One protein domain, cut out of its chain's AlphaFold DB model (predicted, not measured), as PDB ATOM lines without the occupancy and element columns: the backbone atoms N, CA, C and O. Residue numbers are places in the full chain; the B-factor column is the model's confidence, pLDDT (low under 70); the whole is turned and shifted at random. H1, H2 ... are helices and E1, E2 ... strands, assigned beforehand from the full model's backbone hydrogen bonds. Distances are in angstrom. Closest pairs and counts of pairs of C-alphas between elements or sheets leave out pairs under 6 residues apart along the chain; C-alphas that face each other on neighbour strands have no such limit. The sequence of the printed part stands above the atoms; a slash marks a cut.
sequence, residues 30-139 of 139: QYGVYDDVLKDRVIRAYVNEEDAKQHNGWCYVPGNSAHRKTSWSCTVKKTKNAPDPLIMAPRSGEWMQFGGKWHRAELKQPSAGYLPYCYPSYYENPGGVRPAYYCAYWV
ATOM      1  N   GLN A  30     153.268 147.047 122.208       92.62
ATOM      2  CA  GLN A  30     154.558 147.094 122.897       92.62
ATOM      3  C   GLN A  30     154.776 148.509 123.434       92.62
ATOM      4  O   GLN A  30     154.868 149.460 122.663       92.62
ATOM      5  N   TYR A  31     154.853 148.637 124.755       93.31
ATOM      6  CA  TYR A  31     155.138 149.894 125.435       93.31
ATOM      7  C   TYR A  31     156.627 150.238 125.375       93.31
ATOM      8  O   TYR A  31     156.982 151.372 125.070       93.31
ATOM      9  N   GLY A  32     157.498 149.254 125.615       95.19
ATOM     10  CA  GLY A  32     158.939 149.485 125.652       95.19
ATOM     11  C   GLY A  32     159.764 148.206 125.748       95.19
ATOM     12  O   GLY A  32     159.234 147.112 125.960       95.19
ATOM     13  N   VAL A  33     161.074 148.367 125.571       95.94
ATOM     14  CA  VAL A  33     162.093 147.318 125.683       95.94
ATOM     15  C   VAL A  33     163.166 147.822 126.648       95.94
ATOM     16  O   VAL A  33     163.659 148.928 126.458       95.94
ATOM     17  N   TYR A  34     163.495 147.026 127.664       96.88
ATOM     18  CA  TYR A  34     164.361 147.403 128.782       96.88
ATOM     19  C   TYR A  34     165.413 146.314 128.998       96.88
ATOM     20  O   TYR A  34     165.081 145.196 129.402       96.88
ATOM     21  N   ASP A  35     166.666 146.608 128.676       95.88
ATOM     22  CA  ASP A  35     167.797 145.675 128.718       95.88
ATOM     23  C   ASP A  35     168.711 145.861 129.941       95.88
ATOM     24  O   ASP A  35     169.607 145.052 130.167       95.88
ATOM     25  N   ASP A  36     168.441 146.872 130.766       94.75
ATOM     26  CA  ASP A  36     169.166 147.212 131.993       94.75
ATOM     27  C   ASP A  36     168.458 146.749 133.281       94.75
ATOM     28  O   ASP A  36     169.010 146.848 134.378       94.75
ATOM     29  N   VAL A  37     167.240 146.215 133.160       96.62
ATOM     30  CA  VAL A  37     166.387 145.845 134.300       96.62
ATOM     31  C   VAL A  37     166.743 144.472 134.882       96.62
ATOM     32  O   VAL A  37     166.859 144.319 136.097       96.62
ATOM     33  N   LEU A  38     166.941 143.458 134.035       95.75
ATOM     34  CA  LEU A  38     167.460 142.153 134.457       95.75
ATOM     35  C   LEU A  38     168.876 141.972 133.908       95.75
ATOM     36  O   LEU A  38     169.203 142.434 132.822       95.75
ATOM     37  N   LYS A  39     169.723 141.245 134.640       95.25
ATOM     38  CA  LYS A  39     171.137 141.039 134.281       95.25
ATOM     39  C   LYS A  39     171.353 140.012 133.172       95.25
ATOM     40  O   LYS A  39     172.471 139.881 132.683       95.25
ATOM     41  N   ASP A  40     170.341 139.216 132.843       93.69
ATOM     42  CA  ASP A  40     170.476 138.079 131.932       93.69
ATOM     43  C   ASP A  40     169.484 138.067 130.768       93.69
ATOM     44  O   ASP A  40     169.690 137.311 129.813       93.69
ATOM     45  N   ARG A  41     168.422 138.878 130.829       93.44
ATOM     46  CA  ARG A  41     167.361 138.943 129.818       93.44
ATOM     47  C   ARG A  41     166.833 140.367 129.670       93.44
ATOM     48  O   ARG A  41     166.834 141.147 130.608       93.44
ATOM     49  N   VAL A  42     166.278 140.656 128.503       95.12
ATOM     50  CA  VAL A  42     165.552 141.897 128.220       95.12
ATOM     51  C   VAL A  42     164.098 141.786 128.692       95.12
ATOM     52  O   VAL A  42     163.462 140.753 128.479       95.12
ATOM     53  N   ILE A  43     163.531 142.848 129.262       95.94
ATOM     54  CA  ILE A  43     162.087 142.977 129.503       95.94
ATOM     55  C   ILE A  43     161.432 143.691 128.320       95.94
ATOM     56  O   ILE A  43     161.808 144.800 127.952       95.94
ATOM     57  N   ARG A  44     160.405 143.078 127.735       95.38
ATOM     58  CA  ARG A  44     159.501 143.704 126.766       95.38
ATOM     59  C   ARG A  44     158.177 143.967 127.464       95.38
ATOM     60  O   ARG A  44     157.455 143.029 127.787       95.38
ATOM     61  N   ALA A  45     157.865 145.231 127.710       95.50
ATOM     62  CA  ALA A  45     156.606 145.611 128.329       95.50
ATOM     63  C   ALA A  45     155.531 145.759 127.252       95.50
ATOM     64  O   ALA A  45     155.725 146.479 126.268       95.50
ATOM     65  N   TYR A  46     154.392 145.109 127.450       94.38
ATOM     66  CA  TYR A  46     153.216 145.238 126.600       94.38
ATOM     67  C   TYR A  46     152.049 145.751 127.418       94.38
ATOM     68  O   TYR A  46     151.882 145.374 128.573       94.38
ATOM     69  N   VAL A  47     151.210 146.574 126.809       92.94
ATOM     70  CA  VAL A  47     149.976 147.016 127.442       92.94
ATOM     71  C   VAL A  47     148.793 146.369 126.747       92.94
ATOM     72  O   VAL A  47     148.681 146.358 125.520       92.94
ATOM     73  N   ASN A  48     147.906 145.853 127.584       91.00
ATOM     74  CA  ASN A  48     146.584 145.376 127.239       91.00
ATOM     75  C   ASN A  48     145.706 145.613 128.473       91.00
ATOM     76  O   ASN A  48     145.958 145.029 129.524       91.00
ATOM     77  N   GLU A  49     144.730 146.519 128.382       87.50
ATOM     78  CA  GLU A  49     143.933 146.918 129.551       87.50
ATOM     79  C   GLU A  49     143.092 145.772 130.120       87.50
ATOM     80  O   GLU A  49     142.869 145.734 131.328       87.50
ATOM     81  N   GLU A  50     142.639 144.848 129.272       88.25
ATOM     82  CA  GLU A  50     141.836 143.707 129.704       88.25
ATOM     83  C   GLU A  50     142.709 142.653 130.385       88.25
ATOM     84  O   GLU A  50     142.428 142.260 131.515       88.25
ATOM     85  N   ASP A  51     143.820 142.270 129.752       89.38
ATOM     86  CA  ASP A  51     144.765 141.304 130.317       89.38
ATOM     87  C   ASP A  51     145.385 141.815 131.622       89.38
ATOM     88  O   ASP A  51     145.493 141.078 132.602       89.38
ATOM     89  N   ALA A  52     145.704 143.111 131.695       90.44
ATOM     90  CA  ALA A  52     146.257 143.724 132.897       90.44
ATOM     91  C   ALA A  52     145.302 143.668 134.103       90.44
ATOM     92  O   ALA A  52     145.761 143.801 135.233       90.44
ATOM     93  N   LYS A  53     143.991 143.446 133.930       90.00
ATOM     94  CA  LYS A  53     143.093 143.225 135.082       90.00
ATOM     95  C   LYS A  53     143.415 141.927 135.822       90.00
ATOM     96  O   LYS A  53     143.154 141.840 137.017       90.00
ATOM     97  N   GLN A  54     143.970 140.942 135.121       90.31
ATOM     98  CA  GLN A  54     144.231 139.599 135.643       90.31
ATOM     99  C   GLN A  54     145.730 139.337 135.815       90.31
ATOM    100  O   GLN A  54     146.148 138.697 136.777       90.31
ATOM    101  N   HIS A  55     146.545 139.875 134.909       92.44
ATOM    102  CA  HIS A  55     147.948 139.511 134.748       92.44
ATOM    103  C   HIS A  55     148.901 140.709 134.870       92.44
ATOM    104  O   HIS A  55     150.006 140.676 134.334       92.44
ATOM    105  N   ASN A  56     148.518 141.783 135.573       94.25
ATOM    106  CA  ASN A  56     149.394 142.952 135.704       94.25
ATOM    107  C   ASN A  56     150.760 142.579 136.294       94.25
ATOM    108  O   ASN A  56     150.835 142.036 137.398       94.25
ATOM    109  N   GLY A  57     151.828 142.903 135.571       95.81
ATOM    110  CA  GLY A  57     153.205 142.597 135.936       95.81
ATOM    111  C   GLY A  57     153.672 141.186 135.579       95.81
ATOM    112  O   GLY A  57     154.868 140.912 135.666       95.81
ATOM    113  N   TRP A  58     152.777 140.278 135.178       95.19
ATOM    114  CA  TRP A  58     153.155 138.902 134.865       95.19
ATOM    115  C   TRP A  58     153.980 138.833 133.596       95.19
ATOM    116  O   TRP A  58     153.614 139.405 132.567       95.19
ATOM    117  N   CYS A  59     155.090 138.104 133.690       94.25
ATOM    118  CA  CYS A  59     155.994 137.897 132.579       94.25
ATOM    119  C   CYS A  59     155.911 136.464 132.061       94.25
ATOM    120  O   CYS A  59     155.901 135.497 132.821       94.25
ATOM    121  N   TYR A  60     155.912 136.330 130.742       90.38
ATOM    122  CA  TYR A  60     155.927 135.061 130.036       90.38
ATOM    123  C   TYR A  60     156.979 135.076 128.931       90.38
ATOM    124  O   TYR A  60     157.462 136.125 128.496       90.38
ATOM    125  N   VAL A  61     157.352 133.887 128.467       85.69
ATOM    126  CA  VAL A  61     158.255 133.755 127.327       85.69
ATOM    127  C   VAL A  61     157.456 133.667 126.028       85.69
ATOM    128  O   VAL A  61     156.559 132.825 125.938       85.69
ATOM    129  N   PRO A  62     157.805 134.424 124.975       78.69
ATOM    130  CA  PRO A  62     157.242 134.196 123.648       78.69
ATOM    131  C   PRO A  62     157.517 132.771 123.130       78.69
ATOM    132  O   PRO A  62     158.575 132.193 123.381       78.69
ATOM    133  N   GLY A  63     156.592 132.217 122.340       70.44
ATOM    134  CA  GLY A  63     156.612 130.815 121.889       70.44
ATOM    135  C   GLY A  63     157.846 130.357 121.089       70.44
ATOM    136  O   GLY A  63     158.077 129.152 120.983       70.44
ATOM    137  N   ASN A  64     158.681 131.275 120.591       75.25
ATOM    138  CA  ASN A  64     159.908 130.986 119.840       75.25
ATOM    139  C   ASN A  64     161.119 130.737 120.769       75.25
ATOM    140  O   ASN A  64     161.415 131.552 121.642       75.25
ATOM    141  N   SER A  65     161.863 129.646 120.537       73.06
ATOM    142  CA  SER A  65     163.054 129.231 121.301       73.06
ATOM    143  C   SER A  65     164.145 130.307 121.418       73.06
ATOM    144  O   SER A  65     164.790 130.400 122.462       73.06
ATOM    145  N   ALA A  66     164.326 131.150 120.398       76.56
ATOM    146  CA  ALA A  66     165.293 132.249 120.418       76.56
ATOM    147  C   ALA A  66     164.910 133.341 121.434       76.56
ATOM    148  O   ALA A  66     165.760 133.836 122.178       76.56
ATOM    149  N   HIS A  67     163.616 133.664 121.525       79.31
ATOM    150  CA  HIS A  67     163.106 134.637 122.493       79.31
ATOM    151  C   HIS A  67     163.235 134.108 123.925       79.31
ATOM    152  O   HIS A  67     163.566 134.879 124.822       79.31
ATOM    153  N   ARG A  68     163.126 132.784 124.130       74.94
ATOM    154  CA  ARG A  68     163.338 132.155 125.450       74.94
ATOM    155  C   ARG A  68     164.718 132.379 126.044       74.94
ATOM    156  O   ARG A  68     164.869 132.345 127.260       74.94
ATOM    157  N   LYS A  69     165.721 132.607 125.198       82.38
ATOM    158  CA  LYS A  69     167.106 132.829 125.627       82.38
ATOM    159  C   LYS A  69     167.444 134.294 125.866       82.38
ATOM    160  O   LYS A  69     168.519 134.570 126.383       82.38
ATOM    161  N   THR A  70     166.584 135.228 125.477       88.06
ATOM    162  CA  THR A  70     166.987 136.636 125.361       88.06
ATOM    163  C   THR A  70     166.014 137.604 126.006       88.06
ATOM    164  O   THR A  70     166.452 138.655 126.461       88.06
ATOM    165  N   SER A  71     164.723 137.275 126.102       92.19
ATOM    166  CA  SER A  71     163.742 138.232 126.608       92.19
ATOM    167  C   SER A  71     162.539 137.608 127.301       92.19
ATOM    168  O   SER A  71     162.108 136.505 126.967       92.19
ATOM    169  N   TRP A  72     161.947 138.400 128.184       94.31
ATOM    170  CA  TRP A  72     160.644 138.196 128.798       94.31
ATOM    171  C   TRP A  72     159.642 139.208 128.250       94.31
ATOM    172  O   TRP A  72     160.004 140.355 127.993       94.31
ATOM    173  N   SER A  73     158.389 138.797 128.096       93.62
ATOM    174  CA  SER A  73     157.272 139.684 127.771       93.62
ATOM    175  C   SER A  73     156.417 139.868 129.011       93.62
ATOM    176  O   SER A  73     155.920 138.875 129.529       93.62
ATOM    177  N   CYS A  74     156.240 141.099 129.481       95.19
ATOM    178  CA  CYS A  74     155.472 141.399 130.687       95.19
ATOM    179  C   CYS A  74     154.277 142.295 130.362       95.19
ATOM    180  O   CYS A  74     154.426 143.278 129.630       95.19
ATOM    181  N   THR A  75     153.111 141.983 130.923       95.38
ATOM    182  CA  THR A  75     151.928 142.845 130.804       95.38
ATOM    183  C   THR A  75     152.026 143.992 131.810       95.38
ATOM    184  O   THR A  75     152.269 143.762 132.990       95.38
ATOM    185  N   VAL A  76     151.811 145.231 131.368       95.19
ATOM    186  CA  VAL A  76     151.760 146.419 132.229       95.19
ATOM    187  C   VAL A  76     150.500 147.235 131.955       95.19
ATOM    188  O   VAL A  76     149.991 147.289 130.836       95.19
ATOM    189  N   LYS A  77     149.990 147.908 132.983       93.06
ATOM    190  CA  LYS A  77     148.879 148.860 132.879       93.06
ATOM    191  C   LYS A  77     149.387 150.279 132.605       93.06
ATOM    192  O   LYS A  77     150.201 150.799 133.370       93.06
ATOM    193  N   LYS A  78     148.822 150.931 131.584       89.25
ATOM    194  CA  LYS A  78     148.952 152.371 131.309       89.25
ATOM    195  C   LYS A  78     147.559 152.983 131.169       89.25
ATOM    196  O   LYS A  78     146.781 152.540 130.335       89.25
ATOM    197  N   THR A  79     147.254 154.002 131.969       82.75
ATOM    198  CA  THR A  79     145.974 154.727 131.901       82.75
ATOM    199  C   THR A  79     146.137 155.964 131.020       82.75
ATOM    200  O   THR A  79     147.112 156.692 131.179       82.75
ATOM    201  N   LYS A  80     145.166 156.248 130.138       80.25
ATOM    202  CA  LYS A  80     145.208 157.339 129.137       80.25
ATOM    203  C   LYS A  80     145.604 158.728 129.679       80.25
ATOM    204  O   LYS A  80     146.183 159.507 128.935       80.25
ATOM    205  N   ASN A  81     145.328 159.009 130.955       84.31
ATOM    206  CA  ASN A  81     145.598 160.297 131.609       84.31
ATOM    207  C   ASN A  81     146.534 160.182 132.831       84.31
ATOM    208  O   ASN A  81     146.589 161.102 133.642       84.31
ATOM    209  N   ALA A  82     147.215 159.048 133.014       83.56
ATOM    210  CA  ALA A  82     148.195 158.882 134.085       83.56
ATOM    211  C   ALA A  82     149.616 159.109 133.546       83.56
ATOM    212  O   ALA A  82     149.856 158.874 132.359       83.56
ATOM    213  N   PRO A  83     150.572 159.510 134.406       89.81
ATOM    214  CA  PRO A  83     151.980 159.483 134.046       89.81
ATOM    215  C   PRO A  83     152.386 158.105 133.524       89.81
ATOM    216  O   PRO A  83     151.940 157.077 134.041       89.81
ATOM    217  N   ASP A  84     153.267 158.098 132.526       91.12
ATOM    218  CA  ASP A  84     153.800 156.866 131.958       91.12
ATOM    219  C   ASP A  84     154.445 155.989 133.043       91.12
ATOM    220  O   ASP A  84     155.179 156.526 133.890       91.12
ATOM    221  N   PRO A  85     154.192 154.665 133.032       92.88
ATOM    222  CA  PRO A  85     154.755 153.767 134.022       92.88
ATOM    223  C   PRO A  85     156.270 153.652 133.857       92.88
ATOM    224  O   PRO A  85     156.790 153.532 132.744       92.88
ATOM    225  N   LEU A  86     156.975 153.652 134.981       95.31
ATOM    226  CA  LEU A  86     158.399 153.349 135.024       95.31
ATOM    227  C   LEU A  86     158.593 151.834 135.063       95.31
ATOM    228  O   LEU A  86     157.900 151.150 135.811       95.31
ATOM    229  N   ILE A  87     159.538 151.313 134.284       97.06
ATOM    230  CA  ILE A  87     159.980 149.917 134.371       97.06
ATOM    231  C   ILE A  87     161.391 149.944 134.946       97.06
ATOM    232  O   ILE A  87     162.259 150.620 134.398       97.06
ATOM    233  N   MET A  88     161.593 149.303 136.095       96.56
ATOM    234  CA  MET A  88     162.796 149.476 136.911       96.56
ATOM    235  C   MET A  88     163.235 148.156 137.539       96.56
ATOM    236  O   MET A  88     162.426 147.253 137.744       96.56
ATOM    237  N   ALA A  89     164.510 148.070 137.907       96.50
ATOM    238  CA  ALA A  89     165.018 147.013 138.773       96.50
ATOM    239  C   ALA A  89     164.958 147.454 140.249       96.50
ATOM    240  O   ALA A  89     165.300 148.605 140.547       96.50
ATOM    241  N   PRO A  90     164.570 146.576 141.191       95.06
ATOM    242  CA  PRO A  90     164.828 146.799 142.614       95.06
ATOM    243  C   PRO A  90     166.331 146.670 142.919       95.06
ATOM    244  O   PRO A  90     167.132 146.264 142.066       95.06
ATOM    245  N   ARG A  91     166.745 146.954 144.160       91.38
ATOM    246  CA  ARG A  91     168.107 146.608 144.587       91.38
ATOM    247  C   ARG A  91     168.239 145.085 144.673       91.38
ATOM    248  O   ARG A  91     167.343 144.383 145.130       91.38
ATOM    249  N   SER A  92     169.386 144.556 144.247       84.69
ATOM    250  CA  SER A  92     169.658 143.117 144.351       84.69
ATOM    251  C   SER A  92     169.574 142.669 145.814       84.69
ATOM    252  O   SER A  92     170.239 143.248 146.672       84.69
ATOM    253  N   GLY A  93     168.792 141.624 146.091       91.75
ATOM    254  CA  GLY A  93     168.574 141.102 147.440       91.75
ATOM    255  C   GLY A  93     167.564 141.881 148.287       91.75
ATOM    256  O   GLY A  93     167.410 141.550 149.463       91.75
ATOM    257  N   GLU A  94     166.895 142.891 147.724       96.19
ATOM    258  CA  GLU A  94     165.804 143.620 148.378       96.19
ATOM    259  C   GLU A  94     164.604 142.703 148.637       96.19
ATOM    260  O   GLU A  94     164.306 141.819 147.837       96.19
ATOM    261  N   TRP A  95     163.920 142.907 149.761       96.12
ATOM    262  CA  TRP A  95     162.756 142.117 150.150       96.12
ATOM    263  C   TRP A  95     161.479 142.928 149.974       96.12
ATOM    264  O   TRP A  95     161.393 144.058 150.452       96.12
ATOM    265  N   MET A  96     160.469 142.336 149.340       94.69
ATOM    266  CA  MET A  96     159.133 142.922 149.218       94.69
ATOM    267  C   MET A  96     158.068 141.927 149.663       94.69
ATOM    268  O   MET A  96     158.198 140.719 149.459       94.69
ATOM    269  N   GLN A  97     157.000 142.438 150.271       94.81
ATOM    270  CA  GLN A  97     155.861 141.626 150.672       94.81
ATOM    271  C   GLN A  97     154.723 141.781 149.664       94.81
ATOM    272  O   GLN A  97     154.198 142.876 149.479       94.81
ATOM    273  N   PHE A  98     154.305 140.678 149.046       92.25
ATOM    274  CA  PHE A  98     153.114 140.641 148.196       92.25
ATOM    275  C   PHE A  98     152.491 139.243 148.180       92.25
ATOM    276  O   PHE A  98     153.159 138.230 148.403       92.25
ATOM    277  N   GLY A  99     151.167 139.180 148.003       89.25
ATOM    278  CA  GLY A  99     150.414 137.925 148.148       89.25
ATOM    279  C   GLY A  99     150.530 137.304 149.550       89.25
ATOM    280  O   GLY A  99     150.490 136.085 149.690       89.25
ATOM    281  N   GLY A 100     150.746 138.131 150.582       93.94
ATOM    282  CA  GLY A 100     150.907 137.690 151.972       93.94
ATOM    283  C   GLY A 100     152.249 137.026 152.299       93.94
ATOM    284  O   GLY A 100     152.413 136.530 153.410       93.94
ATOM    285  N   LYS A 101     153.215 137.017 151.372       96.25
ATOM    286  CA  LYS A 101     154.536 136.397 151.557       96.25
ATOM    287  C   LYS A 101     155.651 137.399 151.283       96.25
ATOM    288  O   LYS A 101     155.460 138.341 150.519       96.25
ATOM    289  N   TRP A 102     156.790 137.191 151.937       96.75
ATOM    290  CA  TRP A 102     158.032 137.896 151.638       96.75
ATOM    291  C   TRP A 102     158.731 137.222 150.468       96.75
ATOM    292  O   TRP A 102     158.857 135.999 150.468       96.75
ATOM    293  N   HIS A 103     159.199 138.031 149.523       96.75
ATOM    294  CA  HIS A 103     159.961 137.584 148.365       96.75
ATOM    295  C   HIS A 103     161.240 138.400 148.254       96.75
ATOM    296  O   HIS A 103     161.226 139.615 148.485       96.75
ATOM    297  N   ARG A 104     162.337 137.746 147.890       97.06
ATOM    298  CA  ARG A 104     163.634 138.390 147.679       97.06
ATOM    299  C   ARG A 104     163.844 138.668 146.196       97.06
ATOM    300  O   ARG A 104     163.629 137.804 145.356       97.06
ATOM    301  N   ALA A 105     164.304 139.867 145.868       97.56
ATOM    302  CA  ALA A 105     164.626 140.250 144.505       97.56
ATOM    303  C   ALA A 105     165.952 139.633 144.045       97.56
ATOM    304  O   ALA A 105     167.022 139.977 144.555       97.56
ATOM    305  N   GLU A 106     165.896 138.815 143.000       96.75
ATOM    306  CA  GLU A 106     167.060 138.391 142.226       96.75
ATOM    307  C   GLU A 106     167.006 139.015 140.824       96.75
ATOM    308  O   GLU A 106     165.978 138.990 140.151       96.75
ATOM    309  N   LEU A 107     168.118 139.592 140.356       96.50
ATOM    310  CA  LEU A 107     168.189 140.234 139.027       96.50
ATOM    311  C   LEU A 107     168.704 139.295 137.929       96.50
ATOM    312  O   LEU A 107     168.780 139.677 136.766       96.50
ATOM    313  N   LYS A 108     169.089 138.075 138.299       94.81
ATOM    314  CA  LYS A 108     169.512 137.007 137.393       94.81
ATOM    315  C   LYS A 108     168.660 135.778 137.675       94.81
ATOM    316  O   LYS A 108     168.344 135.522 138.834       94.81
ATOM    317  N   GLN A 109     168.317 135.022 136.635       92.25
ATOM    318  CA  GLN A 109     167.453 133.860 136.751       92.25
ATOM    319  C   GLN A 109     168.060 132.837 137.732       92.25
ATOM    320  O   GLN A 109     169.162 132.340 137.479       92.25
ATOM    321  N   PRO A 110     167.364 132.504 138.837       91.50
ATOM    322  CA  PRO A 110     167.901 131.614 139.866       91.50
ATOM    323  C   PRO A 110     167.937 130.151 139.406       91.50
ATOM    324  O   PRO A 110     168.847 129.405 139.761       91.50
ATOM    325  N   SER A 111     166.968 129.732 138.589       88.75
ATOM    326  CA  SER A 111     166.885 128.384 138.024       88.75
ATOM    327  C   SER A 111     166.168 128.382 136.672       88.75
ATOM    328  O   SER A 111     165.407 129.295 136.340       88.75
ATOM    329  N   ALA A 112     166.415 127.353 135.859       83.25
ATOM    330  CA  ALA A 112     165.782 127.227 134.552       83.25
ATOM    331  C   ALA A 112     164.248 127.216 134.679       83.25
ATOM    332  O   ALA A 112     163.683 126.429 135.432       83.25
ATOM    333  N   GLY A 113     163.582 128.085 133.919       77.62
ATOM    334  CA  GLY A 113     162.120 128.190 133.911       77.62
ATOM    335  C   GLY A 113     161.540 129.131 134.967       77.62
ATOM    336  O   GLY A 113     160.342 129.394 134.918       77.62
ATOM    337  N   TYR A 114     162.361 129.695 135.861       88.00
ATOM    338  CA  TYR A 114     161.891 130.719 136.789       88.00
ATOM    339  C   TYR A 114     161.480 131.981 136.022       88.00
ATOM    340  O   TYR A 114     162.269 132.506 135.228       88.00
ATOM    341  N   LEU A 115     160.245 132.434 136.239       91.50
ATOM    342  CA  LEU A 115     159.655 133.590 135.568       91.50
ATOM    343  C   LEU A 115     159.886 134.838 136.427       91.50
ATOM    344  O   LEU A 115     159.669 134.773 137.639       91.50
ATOM    345  N   PRO A 116     160.316 135.972 135.855       95.19
ATOM    346  CA  PRO A 116     160.302 137.217 136.596       95.19
ATOM    347  C   PRO A 116     158.861 137.706 136.767       95.19
ATOM    348  O   PRO A 116     157.956 137.327 136.021       95.19
ATOM    349  N   TYR A 117     158.662 138.591 137.733       96.69
ATOM    350  CA  TYR A 117     157.429 139.347 137.889       96.69
ATOM    351  C   TYR A 117     157.777 140.830 138.012       96.69
ATOM    352  O   TYR A 117     158.698 141.216 138.730       96.69
ATOM    353  N   CYS A 118     157.072 141.669 137.270       97.19
ATOM    354  CA  CYS A 118     157.189 143.116 137.336       97.19
ATOM    355  C   CYS A 118     156.195 143.639 138.372       97.19
ATOM    356  O   CYS A 118     155.051 143.920 138.034       97.19
ATOM    357  N   TYR A 119     156.620 143.744 139.632       96.19
ATOM    358  CA  TYR A 119     155.751 144.117 140.745       96.19
ATOM    359  C   TYR A 119     155.182 145.536 140.553       96.19
ATOM    360  O   TYR A 119     155.961 146.498 140.564       96.19
ATOM    361  N   PRO A 120     153.854 145.694 140.374       95.50
ATOM    362  CA  PRO A 120     153.227 146.999 140.231       95.50
ATOM    363  C   PRO A 120     153.264 147.755 141.560       95.50
ATOM    364  O   PRO A 120     152.831 147.249 142.592       95.50
ATOM    365  N   SER A 121     153.750 148.985 141.524       93.81
ATOM    366  CA  SER A 121     153.912 149.852 142.684       93.81
ATOM    367  C   SER A 121     153.808 151.322 142.264       93.81
ATOM    368  O   SER A 121     153.436 151.648 141.132       93.81
ATOM    369  N   TYR A 122     154.153 152.218 143.182       92.44
ATOM    370  CA  TYR A 122     154.282 153.642 142.936       92.44
ATOM    371  C   TYR A 122     155.711 154.099 143.236       92.44
ATOM    372  O   TYR A 122     156.367 153.607 144.153       92.44
ATOM    373  N   TYR A 123     156.198 155.027 142.423       91.31
ATOM    374  CA  TYR A 123     157.450 155.734 142.631       91.31
ATOM    375  C   TYR A 123     157.130 157.189 142.948       91.31
ATOM    376  O   TYR A 123     156.500 157.881 142.142       91.31
ATOM    377  N   GLU A 124     157.552 157.632 144.125       91.81
ATOM    378  CA  GLU A 124     157.367 159.001 144.588       91.81
ATOM    379  C   GLU A 124     158.683 159.761 144.468       91.81
ATOM    380  O   GLU A 124     159.735 159.304 144.921       91.81
ATOM    381  N   ASN A 125     158.629 160.936 143.854       86.88
ATOM    382  CA  ASN A 125     159.738 161.876 143.826       86.88
ATOM    383  C   ASN A 125     159.210 163.306 144.043       86.88
ATOM    384  O   ASN A 125     157.996 163.515 144.076       86.88
ATOM    385  N   PRO A 126     160.084 164.323 144.165       90.56
ATOM    386  CA  PRO A 126     159.635 165.709 144.322       90.56
ATOM    387  C   PRO A 126     158.726 166.224 143.189       90.56
ATOM    388  O   PRO A 126     158.014 167.203 143.378       90.56
ATOM    389  N   GLY A 127     158.739 165.577 142.017       85.38
ATOM    390  CA  GLY A 127     157.869 165.878 140.878       85.38
ATOM    391  C   GLY A 127     156.518 165.151 140.893       85.38
ATOM    392  O   GLY A 127     155.736 165.335 139.962       85.38
ATOM    393  N   GLY A 128     156.237 164.335 141.916       89.00
ATOM    394  CA  GLY A 128     154.961 163.654 142.126       89.00
ATOM    395  C   GLY A 128     155.060 162.129 142.214       89.00
ATOM    396  O   GLY A 128     156.137 161.538 142.294       89.00
ATOM    397  N   VAL A 129     153.889 161.492 142.202       90.62
ATOM    398  CA  VAL A 129     153.733 160.034 142.271       90.62
ATOM    399  C   VAL A 129     153.478 159.476 140.874       90.62
ATOM    400  O   VAL A 129     152.612 159.965 140.146       90.62
ATOM    401  N   ARG A 130     154.221 158.437 140.487       91.62
ATOM    402  CA  ARG A 130     154.084 157.766 139.187       91.62
ATOM    403  C   ARG A 130     153.916 156.259 139.363       91.62
ATOM    404  O   ARG A 130     154.520 155.697 140.273       91.62
ATOM    405  N   PRO A 131     153.153 155.574 138.494       93.19
ATOM    406  CA  PRO A 131     153.160 154.116 138.456       93.19
ATOM    407  C   PRO A 131     154.572 153.589 138.168       93.19
ATOM    408  O   PRO A 131     155.279 154.132 137.316       93.19
ATOM    409  N   ALA A 132     154.967 152.519 138.849       95.06
ATOM    410  CA  ALA A 132     156.245 151.851 138.645       95.06
ATOM    411  C   ALA A 132     156.067 150.330 138.633       95.06
ATOM    412  O   ALA A 132     155.167 149.792 139.273       95.06
ATOM    413  N   TYR A 133     156.938 149.645 137.907       97.19
ATOM    414  CA  TYR A 133     157.012 148.195 137.825       97.19
ATOM    415  C   TYR A 133     158.429 147.775 138.190       97.19
ATOM    416  O   TYR A 133     159.358 147.986 137.408       97.19
ATOM    417  N   TYR A 134     158.589 147.192 139.376       97.19
ATOM    418  CA  TYR A 134     159.870 146.668 139.844       97.19
ATOM    419  C   TYR A 134     160.016 145.223 139.368       97.19
ATOM    420  O   TYR A 134     159.401 144.308 139.916       97.19
ATOM    421  N   CYS A 135     160.782 145.013 138.303       97.69
ATOM    422  CA  CYS A 135     160.957 143.697 137.703       97.69
ATOM    423  C   CYS A 135     162.161 142.976 138.301       97.69
ATOM    424  O   CYS A 135     163.288 143.465 138.254       97.69
ATOM    425  N   ALA A 136     161.907 141.785 138.829       97.56
ATOM    426  CA  ALA A 136     162.918 140.865 139.326       97.56
ATOM    427  C   ALA A 136     162.397 139.426 139.242       97.56
ATOM    428  O   ALA A 136     161.210 139.178 139.013       97.56
ATOM    429  N   TYR A 137     163.290 138.468 139.452       96.75
ATOM    430  CA  TYR A 137     162.920 137.115 139.838       96.75
ATOM    431  C   TYR A 137     162.688 137.129 141.356       96.75
ATOM    432  O   TYR A 137     163.641 137.214 142.127       96.75
ATOM    433  N   TRP A 138     161.424 137.138 141.776       95.88
ATOM    434  CA  TRP A 138     161.032 137.277 143.180       95.88
ATOM    435  C   TRP A 138     160.934 135.912 143.862       95.88
ATOM    436  O   TRP A 138     159.922 135.238 143.688       95.88
ATOM    437  N   VAL A 139     161.986 135.516 144.589       93.81
ATOM    438  CA  VAL A 139     162.147 134.178 145.200       93.81
ATOM    439  C   VAL A 139     161.628 134.061 146.623       93.81
ATOM    440  O   VAL A 139     161.729 135.056 147.377       93.81
TER     441      VAL A 139
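AT A GLANCE: This is residues 30 to 139 of the 139 residues of an uncharacterized protein of Lentzea flaviverrucosa (UniProt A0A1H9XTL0). A long, twisted hairpin of E7 and E8 joins with E4 and with a second hairpin, E5 and E6, to make one sheet, and a smaller sheet of E1, E2 and E3 packs partly face to face with it as a small sandwich, the strands crossed at 54 degrees. The hairpin of E5 and E6 sits on the side away from the smaller sheet, while H1 only grazes that sheet and H2 lies beyond the start of E3. The printed part has 110 residues with two named helices and eight named strands, in the order E1 E2 H1 H2 E3 E4 E5 E6 E7 E8, and its class is mostly strand. The larger sheet is branched and the smaller one, in the order E1 E2 E3, is mixed. The whole is compact, with a radius of gyration of the C-alphas of 13.6 A and spans of 38 by 28 by 26 A.

IN THESE COORDINATES: In the larger sheet E8, residues 128 to 138, is 27.1 A long and ends at C-alpha 138 at (161.032, 137.277, 143.180). E7, residues 117 to 125, is 23.4 A long and bends by 53 degrees at residue 120. E4 is residues 86 to 88, E5 residues 95 to 98, and E6 residues 101 to 106, 15.7 A long. In the smaller sheet E1, residues 30 to 34, begins at C-alpha 30 at (154.558, 147.094, 122.897); E2, residues 42 to 47, is 16.4 A long and E3, residues 71 to 76, is 15.6 A long. H1 is residues 52 to 55 and H2 residues 65 to 68.

HOW THE PARTS SIT: E7 and E8 are an antiparallel hairpin, with N 121 and O 132 within hydrogen-bond range at 2.8 A. On the other side of E8 lie E4, parallel to it with N 133 and O 86 2.8 A apart, and E6, antiparallel with N 137 and O 106 2.8 A apart. E5 and E6 are a hairpin, with N 103 and O 96 2.9 A apart. This sheet is strongly twisted. E1 and E2 are an antiparallel hairpin, N 34 and O 43 being 2.8 A apart. E2 and E3 are parallel, with N 74 and O 44 2.8 A apart, and with H1 and H2 they make a strand-helix-strand unit, two parallel neighbour strands with helices between. Residues 59 to 60 pair antiparallel with residues 73 to 74 of E3. Across the sandwich, the closest C-alphas of E3 and E7 are those of Cys 74 and Cys 118, 7.1 A apart. H1 and H2 are too short for an O i to N i+4 pair; the one O i to N i+3 pair is within range in H2 and not in H1.

THE WHOLE: The two C-alphas farthest apart are those of Ser 65 and Pro 126, 43.3 A. The printed part has no cut and no long link. The mean pLDDT of the printed part is 91.6, and no printed residue is under 70.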